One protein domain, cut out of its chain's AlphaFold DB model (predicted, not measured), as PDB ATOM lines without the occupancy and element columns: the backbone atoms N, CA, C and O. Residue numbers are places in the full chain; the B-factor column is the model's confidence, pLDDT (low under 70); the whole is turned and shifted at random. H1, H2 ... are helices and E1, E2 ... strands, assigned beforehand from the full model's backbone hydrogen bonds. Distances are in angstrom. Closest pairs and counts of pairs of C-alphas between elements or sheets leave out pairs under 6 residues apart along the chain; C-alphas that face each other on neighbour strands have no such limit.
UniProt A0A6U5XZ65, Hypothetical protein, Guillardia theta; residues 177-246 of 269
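AT A GLANCE: This is residues 177 to 246 of the 269 residues of the protein "Hypothetical protein" of Guillardia theta (UniProt A0A6U5XZ65). What does the printed part look like? It is a narrow, strongly twisted sheet of three strands, E2, E1 and E3, with one long helix, H1, packed along one face and the other face bare of named helices. A long loop, residues 185 to 197, lies at one end of this rod, and the last printed residues, 243 to 246, lie at the other. What are its parts and its size? The 70 printed residues hold E1, H1, E2 and E3 in that order along the chain, in a mixed class of helices and strands, and the sheet, ordered E2, E1, E3, is itself mixed, with E2 parallel and E3 antiparallel to E1. The whole is loose, with a radius of gyration of the C-alphas of 14.0 A and spans of 47 by 23 by 13 A.

HOW THE PARTS SIT: Which strands are neighbours? E1, residues 177 to 184, is the inner strand, and E2, residues 221 to 226, is its parallel neighbour at 28 degrees, with N 222 and O 178 within hydrogen-bond range at 2.8 A. E3, residues 235 to 242, is antiparallel to E1 at 160 degrees, with N 181 and O 238 at 2.8 A. E2 and E3, the edge strands, are apart. Where is the helix? H1, residues 198 to 215, is on the sheet at a height of 9.0 A, making two layers, a helix on one face of a sheet. It lies over E1 and only just over E2, on which 3 of its C-alphas fall, and runs along the strands, at 16 degrees to E1 on the local plane. How close does it come? The closest C-alphas of H1 and E2 are those of Lys 209 and Val 223, 6.0 A apart, and those of E1 and H1 are His 184 and Tyr 201, 6.5 A apart. E1, H1 and E2 form a strand-helix-strand unit, two parallel neighbour strands with a helix between them in the chain, and its crossover is right-handed. Is the helix's backbone in order? In H1 every O i to N i+4 pair is within hydrogen-bond range.

IN THESE COORDINATES: Where does the first strand begin? C-alpha 177 of E1 is at (-3.060, -25.195, -3.586), and the strand is 22.0 A long. Where are the others? H1 begins with C-alpha 198 at (17.829, -29.119, -23.579) and is 25.9 A long, E2 is 15.5 A long, and E3 is 21.8 A long and ends with C-alpha 242 at (-0.081, -27.917, -0.328).

THE WHOLE: Which links are long? The link E1 to H1 is long, with 13 residues, H1 to E2 is tight, and E2 to E3 is short. How far does it reach, and is it cut? The two C-alphas farthest apart are those of Thr 193 and Pro 246, at 49.2 A, and the printed part has no cut. Where is confidence low? The mean pLDDT of the printed part is 77.5, and it is under 70 at residues 188 to 197, residue 218, residues 227 to 230 and residues 243 to 246.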
ATOM      1  N   LYS A 177      -3.807 -25.373  -2.340       76.81
ATOM      2  CA  LYS A 177      -3.060 -25.195  -3.586       76.81
ATOM      3  C   LYS A 177      -2.579 -26.544  -4.092       76.81
ATOM      4  O   LYS A 177      -2.051 -27.343  -3.322       76.81
ATOM      5  N   LEU A 178      -2.738 -26.795  -5.385       82.81
ATOM      6  CA  LEU A 178      -2.150 -27.963  -6.034       82.81
ATOM      7  C   LEU A 178      -0.792 -27.555  -6.606       82.81
ATOM      8  O   LEU A 178      -0.739 -26.760  -7.542       82.81
ATOM      9  N   ARG A 179       0.302 -28.092  -6.068       85.75
ATOM     10  CA  ARG A 179       1.643 -27.872  -6.608       85.75
ATOM     11  C   ARG A 179       2.010 -29.010  -7.552       85.75
ATOM     12  O   ARG A 179       1.973 -30.175  -7.173       85.75
ATOM     13  N   LEU A 180       2.370 -28.669  -8.784       88.75
ATOM     14  CA  LEU A 180       2.946 -29.586  -9.756       88.75
ATOM     15  C   LEU A 180       4.439 -29.300  -9.890       88.75
ATOM     16  O   LEU A 180       4.842 -28.271 -10.436       88.75
ATOM     17  N   GLU A 181       5.244 -30.233  -9.410       89.62
ATOM     18  CA  GLU A 181       6.692 -30.230  -9.554       89.62
ATOM     19  C   GLU A 181       7.077 -30.977 -10.827       89.62
ATOM     20  O   GLU A 181       6.793 -32.165 -10.977       89.62
ATOM     21  N   VAL A 182       7.734 -30.286 -11.756       88.69
ATOM     22  CA  VAL A 182       8.193 -30.879 -13.012       88.69
ATOM     23  C   VAL A 182       9.710 -30.988 -13.011       88.69
ATOM     24  O   VAL A 182      10.422 -29.982 -13.033       88.69
ATOM     25  N   GLU A 183      10.206 -32.219 -13.028       89.06
ATOM     26  CA  GLU A 183      11.613 -32.529 -13.254       89.06
ATOM     27  C   GLU A 183      11.825 -32.755 -14.754       89.06
ATOM     28  O   GLU A 183      11.149 -33.576 -15.372       89.06
ATOM     29  N   HIS A 184      12.764 -32.037 -15.370       84.81
ATOM     30  CA  HIS A 184      13.024 -32.173 -16.801       84.81
ATOM     31  C   HIS A 184      14.504 -31.994 -17.131       84.81
ATOM     32  O   HIS A 184      15.224 -31.245 -16.473       84.81
ATOM     33  N   CYS A 185      14.972 -32.700 -18.159       80.25
ATOM     34  CA  CYS A 185      16.380 -32.698 -18.543       80.25
ATOM     35  C   CYS A 185      16.853 -31.322 -19.059       80.25
ATOM     36  O   CYS A 185      16.526 -30.928 -20.177       80.25
ATOM     37  N   THR A 186      17.720 -30.647 -18.296       77.56
ATOM     38  CA  THR A 186      18.338 -29.350 -18.657       77.56
ATOM     39  C   THR A 186      19.840 -29.432 -18.959       77.56
ATOM     40  O   THR A 186      20.455 -28.424 -19.302       77.56
ATOM     41  N   ALA A 187      20.446 -30.620 -18.856       72.12
ATOM     42  CA  ALA A 187      21.882 -30.811 -19.061       72.12
ATOM     43  C   ALA A 187      22.343 -30.332 -20.453       72.12
ATOM     44  O   ALA A 187      21.749 -30.704 -21.471       72.12
ATOM     45  N   ARG A 188      23.435 -29.552 -20.500       65.75
ATOM     46  CA  ARG A 188      24.126 -29.199 -21.750       65.75
ATOM     47  C   ARG A 188      24.755 -30.467 -22.326       65.75
ATOM     48  O   ARG A 188      25.624 -31.059 -21.693       65.75
ATOM     49  N   ARG A 189      24.286 -30.913 -23.494       64.88
ATOM     50  CA  ARG A 189      24.756 -32.156 -24.123       64.88
ATOM     51  C   ARG A 189      25.795 -31.879 -25.215       64.88
ATOM     52  O   ARG A 189      25.644 -30.896 -25.934       64.88
ATOM     53  N   PRO A 190      26.790 -32.769 -25.389       58.38
ATOM     54  CA  PRO A 190      27.789 -32.659 -26.451       58.38
ATOM     55  C   PRO A 190      27.284 -33.090 -27.843       58.38
ATOM     56  O   PRO A 190      27.988 -32.869 -28.822       58.38
ATOM     57  N   SER A 191      26.091 -33.686 -27.980       54.41
ATOM     58  CA  SER A 191      25.554 -34.088 -29.291       54.41
ATOM     59  C   SER A 191      24.046 -33.856 -29.440       54.41
ATOM     60  O   SER A 191      23.259 -34.057 -28.513       54.41
ATOM     61  N   ALA A 192      23.647 -33.436 -30.646       55.28
ATOM     62  CA  ALA A 192      22.273 -33.073 -31.008       55.28
ATOM     63  C   ALA A 192      21.358 -34.277 -31.328       55.28
ATOM     64  O   ALA A 192      20.152 -34.112 -31.494       55.28
ATOM     65  N   THR A 193      21.911 -35.489 -31.434       53.41
ATOM     66  CA  THR A 193      21.254 -36.638 -32.085       53.41
ATOM     67  C   THR A 193      20.601 -37.645 -31.130       53.41
ATOM     68  O   THR A 193      19.767 -38.438 -31.560       53.41
ATOM     69  N   LEU A 194      20.883 -37.603 -29.825       53.59
ATOM     70  CA  LEU A 194      20.228 -38.471 -28.834       53.59
ATOM     71  C   LEU A 194      19.027 -37.753 -28.190       53.59
ATOM     72  O   LEU A 194      19.158 -37.097 -27.162       53.59
ATOM     73  N   ARG A 195      17.843 -37.891 -28.805       58.31
ATOM     74  CA  ARG A 195      16.502 -37.544 -28.266       58.31
ATOM     75  C   ARG A 195      16.323 -36.118 -27.689       58.31
ATOM     76  O   ARG A 195      15.723 -35.946 -26.630       58.31
ATOM     77  N   GLY A 196      16.739 -35.102 -28.447       60.62
ATOM     78  CA  GLY A 196      16.302 -33.706 -28.281       60.62
ATOM     79  C   GLY A 196      17.239 -32.814 -27.458       60.62
ATOM     80  O   GLY A 196      17.872 -33.259 -26.502       60.62
ATOM     81  N   SER A 197      17.322 -31.539 -27.849       67.00
ATOM     82  CA  SER A 197      18.109 -30.515 -27.153       67.00
ATOM     83  C   SER A 197      17.495 -30.170 -25.791       67.00
ATOM     84  O   SER A 197      16.289 -30.317 -25.583       67.00
ATOM     85  N   SER A 198      18.310 -29.672 -24.856       74.81
ATOM     86  CA  SER A 198      17.829 -29.119 -23.579       74.81
ATOM     87  C   SER A 198      16.736 -28.060 -23.794       74.81
ATOM     88  O   SER A 198      15.747 -28.025 -23.067       74.81
ATOM     89  N   GLU A 199      16.851 -27.265 -24.859       79.31
ATOM     90  CA  GLU A 199      15.846 -26.282 -25.281       79.31
ATOM     91  C   GLU A 199      14.482 -26.912 -25.590       79.31
ATOM     92  O   GLU A 199      13.444 -26.341 -25.254       79.31
ATOM     93  N   ALA A 200      14.453 -28.111 -26.179       82.50
ATOM     94  CA  ALA A 200      13.205 -28.809 -26.466       82.50
ATOM     95  C   ALA A 200      12.458 -29.190 -25.178       82.50
ATOM     96  O   ALA A 200      11.232 -29.087 -25.125       82.50
ATOM     97  N   TYR A 201      13.178 -29.597 -24.128       84.81
ATOM     98  CA  TYR A 201      12.584 -29.904 -22.824       84.81
ATOM     99  C   TYR A 201      12.079 -28.642 -22.122       84.81
ATOM    100  O   TYR A 201      10.967 -28.654 -21.595       84.81
ATOM    101  N   VAL A 202      12.830 -27.540 -22.189       85.31
ATOM    102  CA  VAL A 202      12.390 -26.238 -21.660       85.31
ATOM    103  C   VAL A 202      11.120 -25.766 -22.372       85.31
ATOM    104  O   VAL A 202      10.148 -25.377 -21.725       85.31
ATOM    105  N   LYS A 203      11.065 -25.876 -23.706       88.56
ATOM    106  CA  LYS A 203       9.864 -25.535 -24.482       88.56
ATOM    107  C   LYS A 203       8.673 -26.416 -24.097       88.56
ATOM    108  O   LYS A 203       7.578 -25.896 -23.890       88.56
ATOM    109  N   LYS A 204       8.885 -27.731 -23.944       89.38
ATOM    110  CA  LYS A 204       7.852 -28.670 -23.471       89.38
ATOM    111  C   LYS A 204       7.327 -28.291 -22.085       89.38
ATOM    112  O   LYS A 204       6.113 -28.301 -21.895       89.38
ATOM    113  N   PHE A 205       8.203 -27.918 -21.153       90.62
ATOM    114  CA  PHE A 205       7.804 -27.453 -19.825       90.62
ATOM    115  C   PHE A 205       6.946 -26.184 -19.899       90.62
ATOM    116  O   PHE A 205       5.868 -26.142 -19.310       90.62
ATOM    117  N   SER A 206       7.358 -25.183 -20.681       90.81
ATOM    118  CA  SER A 206       6.585 -23.947 -20.858       90.81
ATOM    119  C   SER A 206       5.193 -24.211 -21.437       90.81
ATOM    120  O   SER A 206       4.199 -23.697 -20.923       90.81
ATOM    121  N   THR A 207       5.089 -25.065 -22.462       93.00
ATOM    122  CA  THR A 207       3.793 -25.463 -23.033       93.00
ATOM    123  C   THR A 207       2.940 -26.242 -22.032       93.00
ATOM    124  O   THR A 207       1.736 -26.005 -21.943       93.00
ATOM    125  N   PHE A 208       3.542 -27.150 -21.258       91.88
ATOM    126  CA  PHE A 208       2.849 -27.893 -20.205       91.88
ATOM    127  C   PHE A 208       2.283 -26.949 -19.141       91.88
ATOM    128  O   PHE A 208       1.086 -26.986 -18.864       91.88
ATOM    129  N   LYS A 209       3.111 -26.041 -18.614       91.62
ATOM    130  CA  LYS A 209       2.715 -25.039 -17.619       91.62
ATOM    131  C   LYS A 209       1.553 -24.176 -18.106       91.62
ATOM    132  O   LYS A 209       0.609 -23.959 -17.352       91.62
ATOM    133  N   PHE A 210       1.601 -23.719 -19.357       90.50
ATOM    134  CA  PHE A 210       0.510 -22.947 -19.953       90.50
ATOM    135  C   PHE A 210      -0.789 -23.761 -20.026       90.50
ATOM    136  O   PHE A 210      -1.820 -23.319 -19.531       90.50
ATOM    137  N   ARG A 211      -0.733 -24.986 -20.566       88.31
ATOM    138  CA  ARG A 211      -1.914 -25.851 -20.728       88.31
ATOM    139  C   ARG A 211      -2.547 -26.262 -19.403       88.31
ATOM    140  O   ARG A 211      -3.765 -26.375 -19.332       88.31
ATOM    141  N   VAL A 212      -1.741 -26.508 -18.372       87.50
ATOM    142  CA  VAL A 212      -2.254 -26.816 -17.032       87.50
ATOM    143  C   VAL A 212      -2.984 -25.610 -16.460       87.50
ATOM    144  O   VAL A 212      -4.107 -25.763 -15.996       87.50
ATOM    145  N   LYS A 213      -2.387 -24.414 -16.530       84.56
ATOM    146  CA  LYS A 213      -3.029 -23.193 -16.027       84.56
ATOM    147  C   LYS A 213      -4.330 -22.869 -16.756       84.56
ATOM    148  O   LYS A 213      -5.277 -22.430 -16.121       84.56
ATOM    149  N   ASP A 214      -4.374 -23.110 -18.061       82.81
ATOM    150  CA  ASP A 214      -5.566 -22.912 -18.884       82.81
ATOM    151  C   ASP A 214      -6.684 -23.908 -18.513       82.81
ATOM    152  O   ASP A 214      -7.781 -23.516 -18.107       82.81
ATOM    153  N   LYS A 215      -6.380 -25.215 -18.532       82.12
ATOM    154  CA  LYS A 215      -7.365 -26.284 -18.272       82.12
ATOM    155  C   LYS A 215      -7.793 -26.410 -16.813       82.12
ATOM    156  O   LYS A 215      -8.892 -26.883 -16.542       82.12
ATOM    157  N   MET A 216      -6.922 -26.044 -15.879       78.81
ATOM    158  CA  MET A 216      -7.183 -26.082 -14.440       78.81
ATOM    159  C   MET A 216      -7.311 -24.670 -13.867       78.81
ATOM    160  O   MET A 216      -7.018 -24.454 -12.700       78.81
ATOM    161  N   SER A 217      -7.768 -23.706 -14.669       73.81
ATOM    162  CA  SER A 217      -7.966 -22.307 -14.253       73.81
ATOM    163  C   SER A 217      -8.932 -22.150 -13.076       73.81
ATOM    164  O   SER A 217      -8.789 -21.235 -12.271       73.81
ATOM    165  N   ALA A 218      -9.882 -23.077 -12.926       67.88
ATOM    166  CA  ALA A 218     -10.785 -23.142 -11.776       67.88
ATOM    167  C   ALA A 218     -10.107 -23.621 -10.474       67.88
ATOM    168  O   ALA A 218     -10.764 -23.682  -9.437       67.88
ATOM    169  N   TRP A 219      -8.829 -24.006 -10.530       70.19
ATOM    170  CA  TRP A 219      -8.045 -24.520  -9.413       70.19
ATOM    171  C   TRP A 219      -6.836 -23.625  -9.151       70.19
ATOM    172  O   TRP A 219      -6.219 -23.086 -10.070       70.19
ATOM    173  N   ASN A 220      -6.441 -23.518  -7.884       76.88
ATOM    174  CA  ASN A 220      -5.236 -22.793  -7.498       76.88
ATOM    175  C   ASN A 220      -3.999 -23.682  -7.723       76.88
ATOM    176  O   ASN A 220      -3.495 -24.315  -6.793       76.88
ATOM    177  N   VAL A 221      -3.579 -23.810  -8.991       83.12
ATOM    178  CA  VAL A 221      -2.467 -24.681  -9.406       83.12
ATOM    179  C   VAL A 221      -1.170 -23.891  -9.570       83.12
ATOM    180  O   VAL A 221      -1.067 -22.981 -10.398       83.12
ATOM    181  N   GLU A 222      -0.134 -24.301  -8.845       86.62
ATOM    182  CA  GLU A 222       1.229 -23.792  -8.983       86.62
ATOM    183  C   GLU A 222       2.082 -24.820  -9.730       86.62
ATOM    184  O   GLU A 222       2.205 -25.963  -9.311       86.62
ATOM    185  N   VAL A 223       2.656 -24.430 -10.871       88.75
ATOM    186  CA  VAL A 223       3.528 -25.302 -11.674       88.75
ATOM    187  C   VAL A 223       4.953 -24.776 -11.612       88.75
ATOM    188  O   VAL A 223       5.249 -23.683 -12.128       88.75
ATOM    189  N   GLU A 224       5.832 -25.576 -11.021       89.38
ATOM    190  CA  GLU A 224       7.229 -25.248 -10.766       89.38
ATOM    191  C   GLU A 224       8.159 -26.261 -11.426       89.38
ATOM    192  O   GLU A 224       7.856 -27.449 -11.532       89.38
ATOM    193  N   SER A 225       9.307 -25.776 -11.894       86.81
ATOM    194  CA  SER A 225      10.386 -26.655 -12.328       86.81
ATOM    195  C   SER A 225      11.246 -26.978 -11.121       86.81
ATOM    196  O   SER A 225      11.706 -26.065 -10.438       86.81
ATOM    197  N   THR A 226      11.549 -28.251 -10.912       82.69
ATOM    198  CA  THR A 226      12.520 -28.654  -9.896       82.69
ATOM    199  C   THR A 226      13.914 -28.752 -10.509       82.69
ATOM    200  O   THR A 226      14.083 -29.091 -11.680       82.69
ATOM    201  N   SER A 227      14.931 -28.407  -9.718       65.81
ATOM    202  CA  SER A 227      16.349 -28.458 -10.101       65.81
ATOM    203  C   SER A 227      17.047 -29.739  -9.633       65.81
ATOM    204  O   SER A 227      18.278 -29.824  -9.663       65.81
ATOM    205  N   ARG A 228      16.279 -30.748  -9.193       69.12
ATOM    206  CA  ARG A 228      16.826 -32.074  -8.876       69.12
ATOM    207  C   ARG A 228      17.570 -32.575 -10.103       69.12
ATOM    208  O   ARG A 228      17.058 -32.397 -11.199       69.12
ATOM    209  N   LYS A 229      18.775 -33.136  -9.913       66.81
ATOM    210  CA  LYS A 229      19.668 -33.604 -10.989       66.81
ATOM    211  C   LYS A 229      18.875 -34.507 -11.942       66.81
ATOM    212  O   LYS A 229      18.714 -35.689 -11.628       66.81
ATOM    213  N   PRO A 230      18.367 -33.970 -13.063       68.62
ATOM    214  CA  PRO A 230      17.335 -34.667 -13.790       68.62
ATOM    215  C   PRO A 230      17.988 -35.806 -14.551       68.62
ATOM    216  O   PRO A 230      19.065 -35.636 -15.137       68.62
ATOM    217  N   LYS A 231      17.355 -36.980 -14.546       72.81
ATOM    218  CA  LYS A 231      17.845 -38.098 -15.360       72.81
ATOM    219  C   LYS A 231      17.924 -37.660 -16.827       72.81
ATOM    220  O   LYS A 231      17.079 -36.927 -17.344       72.81
ATOM    221  N   ILE A 232      18.964 -38.101 -17.530       73.62
ATOM    222  CA  ILE A 232      19.166 -37.730 -18.934       73.62
ATOM    223  C   ILE A 232      17.953 -38.195 -19.750       73.62
ATOM    224  O   ILE A 232      17.681 -39.383 -19.871       73.62
ATOM    225  N   GLY A 233      17.229 -37.231 -20.321       70.31
ATOM    226  CA  GLY A 233      16.063 -37.481 -21.165       70.31
ATOM    227  C   GLY A 233      14.741 -37.632 -20.410       70.31
ATOM    228  O   GLY A 233      13.737 -37.937 -21.057       70.31
ATOM    229  N   SER A 234      14.709 -37.400 -19.094       81.00
ATOM    230  CA  SER A 234      13.478 -37.463 -18.304       81.00
ATOM    231  C   SER A 234      12.613 -36.205 -18.431       81.00
ATOM    232  O   SER A 234      13.088 -35.098 -18.716       81.00
ATOM    233  N   PHE A 235      11.313 -36.420 -18.235       84.94
ATOM    234  CA  PHE A 235      10.298 -35.402 -17.983       84.94
ATOM    235  C   PHE A 235       9.291 -36.028 -17.010       84.94
ATOM    236  O   PHE A 235       8.419 -36.789 -17.426       84.94
ATOM    237  N   GLU A 236       9.476 -35.796 -15.716       87.25
ATOM    238  CA  GLU A 236       8.680 -36.385 -14.636       87.25
ATOM    239  C   GLU A 236       7.818 -35.294 -13.985       87.25
ATOM    240  O   GLU A 236       8.268 -34.164 -13.802       87.25
ATOM    241  N   VAL A 237       6.564 -35.618 -13.659       87.62
ATOM    242  CA  VAL A 237       5.613 -34.693 -13.027       87.62
ATOM    243  C   VAL A 237       5.164 -35.296 -11.703       87.62
ATOM    244  O   VAL A 237       4.632 -36.404 -11.681       87.62
ATOM    245  N   THR A 238       5.358 -34.554 -10.621       86.25
ATOM    246  CA  THR A 238       4.901 -34.896  -9.270       86.25
ATOM    247  C   THR A 238       3.819 -33.908  -8.858       86.25
ATOM    248  O   THR A 238       3.917 -32.725  -9.173       86.25
ATOM    249  N   ALA A 239       2.765 -34.391  -8.205       86.25
ATOM    250  CA  ALA A 239       1.634 -33.576  -7.784       86.25
ATOM    251  C   ALA A 239       1.465 -33.665  -6.269       86.25
ATOM    252  O   ALA A 239       1.231 -34.753  -5.744       86.25
ATOM    253  N   ASP A 240       1.527 -32.515  -5.607       82.06
ATOM    254  CA  ASP A 240       1.410 -32.385  -4.162       82.06
ATOM    255  C   ASP A 240       0.285 -31.410  -3.810       82.06
ATOM    256  O   ASP A 240       0.164 -30.320  -4.376       82.06
ATOM    257  N   LEU A 241      -0.549 -31.789  -2.844       77.81
ATOM    258  CA  LEU A 241      -1.523 -30.885  -2.237       77.81
ATOM    259  C   LEU A 241      -0.820 -30.095  -1.134       77.81
ATOM    260  O   LEU A 241      -0.434 -30.657  -0.109       77.81
ATOM    261  N   MET A 242      -0.649 -28.792  -1.342       72.06
ATOM    262  CA  MET A 242      -0.081 -27.917  -0.328       72.06
ATOM    263  C   MET A 242      -1.154 -27.521   0.690       72.06
ATOM    264  O   MET A 242      -2.250 -27.097   0.298       72.06
ATOM    265  N   PRO A 243      -0.852 -27.614   1.997       63.56
ATOM    266  CA  PRO A 243      -1.739 -27.080   3.011       63.56
ATOM    267  C   PRO A 243      -1.850 -25.553   2.858       63.56
ATOM    268  O   PRO A 243      -0.904 -24.901   2.402       63.56
ATOM    269  N   PRO A 244      -2.989 -24.963   3.245       61.12
ATOM    270  CA  PRO A 244      -3.175 -23.524   3.236       61.12
ATOM    271  C   PRO A 244      -2.153 -22.907   4.185       61.12
ATOM    272  O   PRO A 244      -1.969 -23.373   5.312       61.12
ATOM    273  N   VAL A 245      -1.479 -21.854   3.732       59.81
ATOM    274  CA  VAL A 245      -0.582 -21.091   4.601       59.81
ATOM    275  C   VAL A 245      -1.447 -20.452   5.695       59.81
ATOM    276  O   VAL A 245      -2.378 -19.713   5.360       59.81
ATOM    277  N   PRO A 246      -1.194 -20.715   6.990       54.50
ATOM    278  CA  PRO A 246      -1.965 -20.100   8.060       54.50
ATOM    279  C   PRO A 246      -1.844 -18.576   7.970       54.50
ATOM    280  O   PRO A 246      -0.740 -18.035   8.028       54.50
TER     281      PRO A 246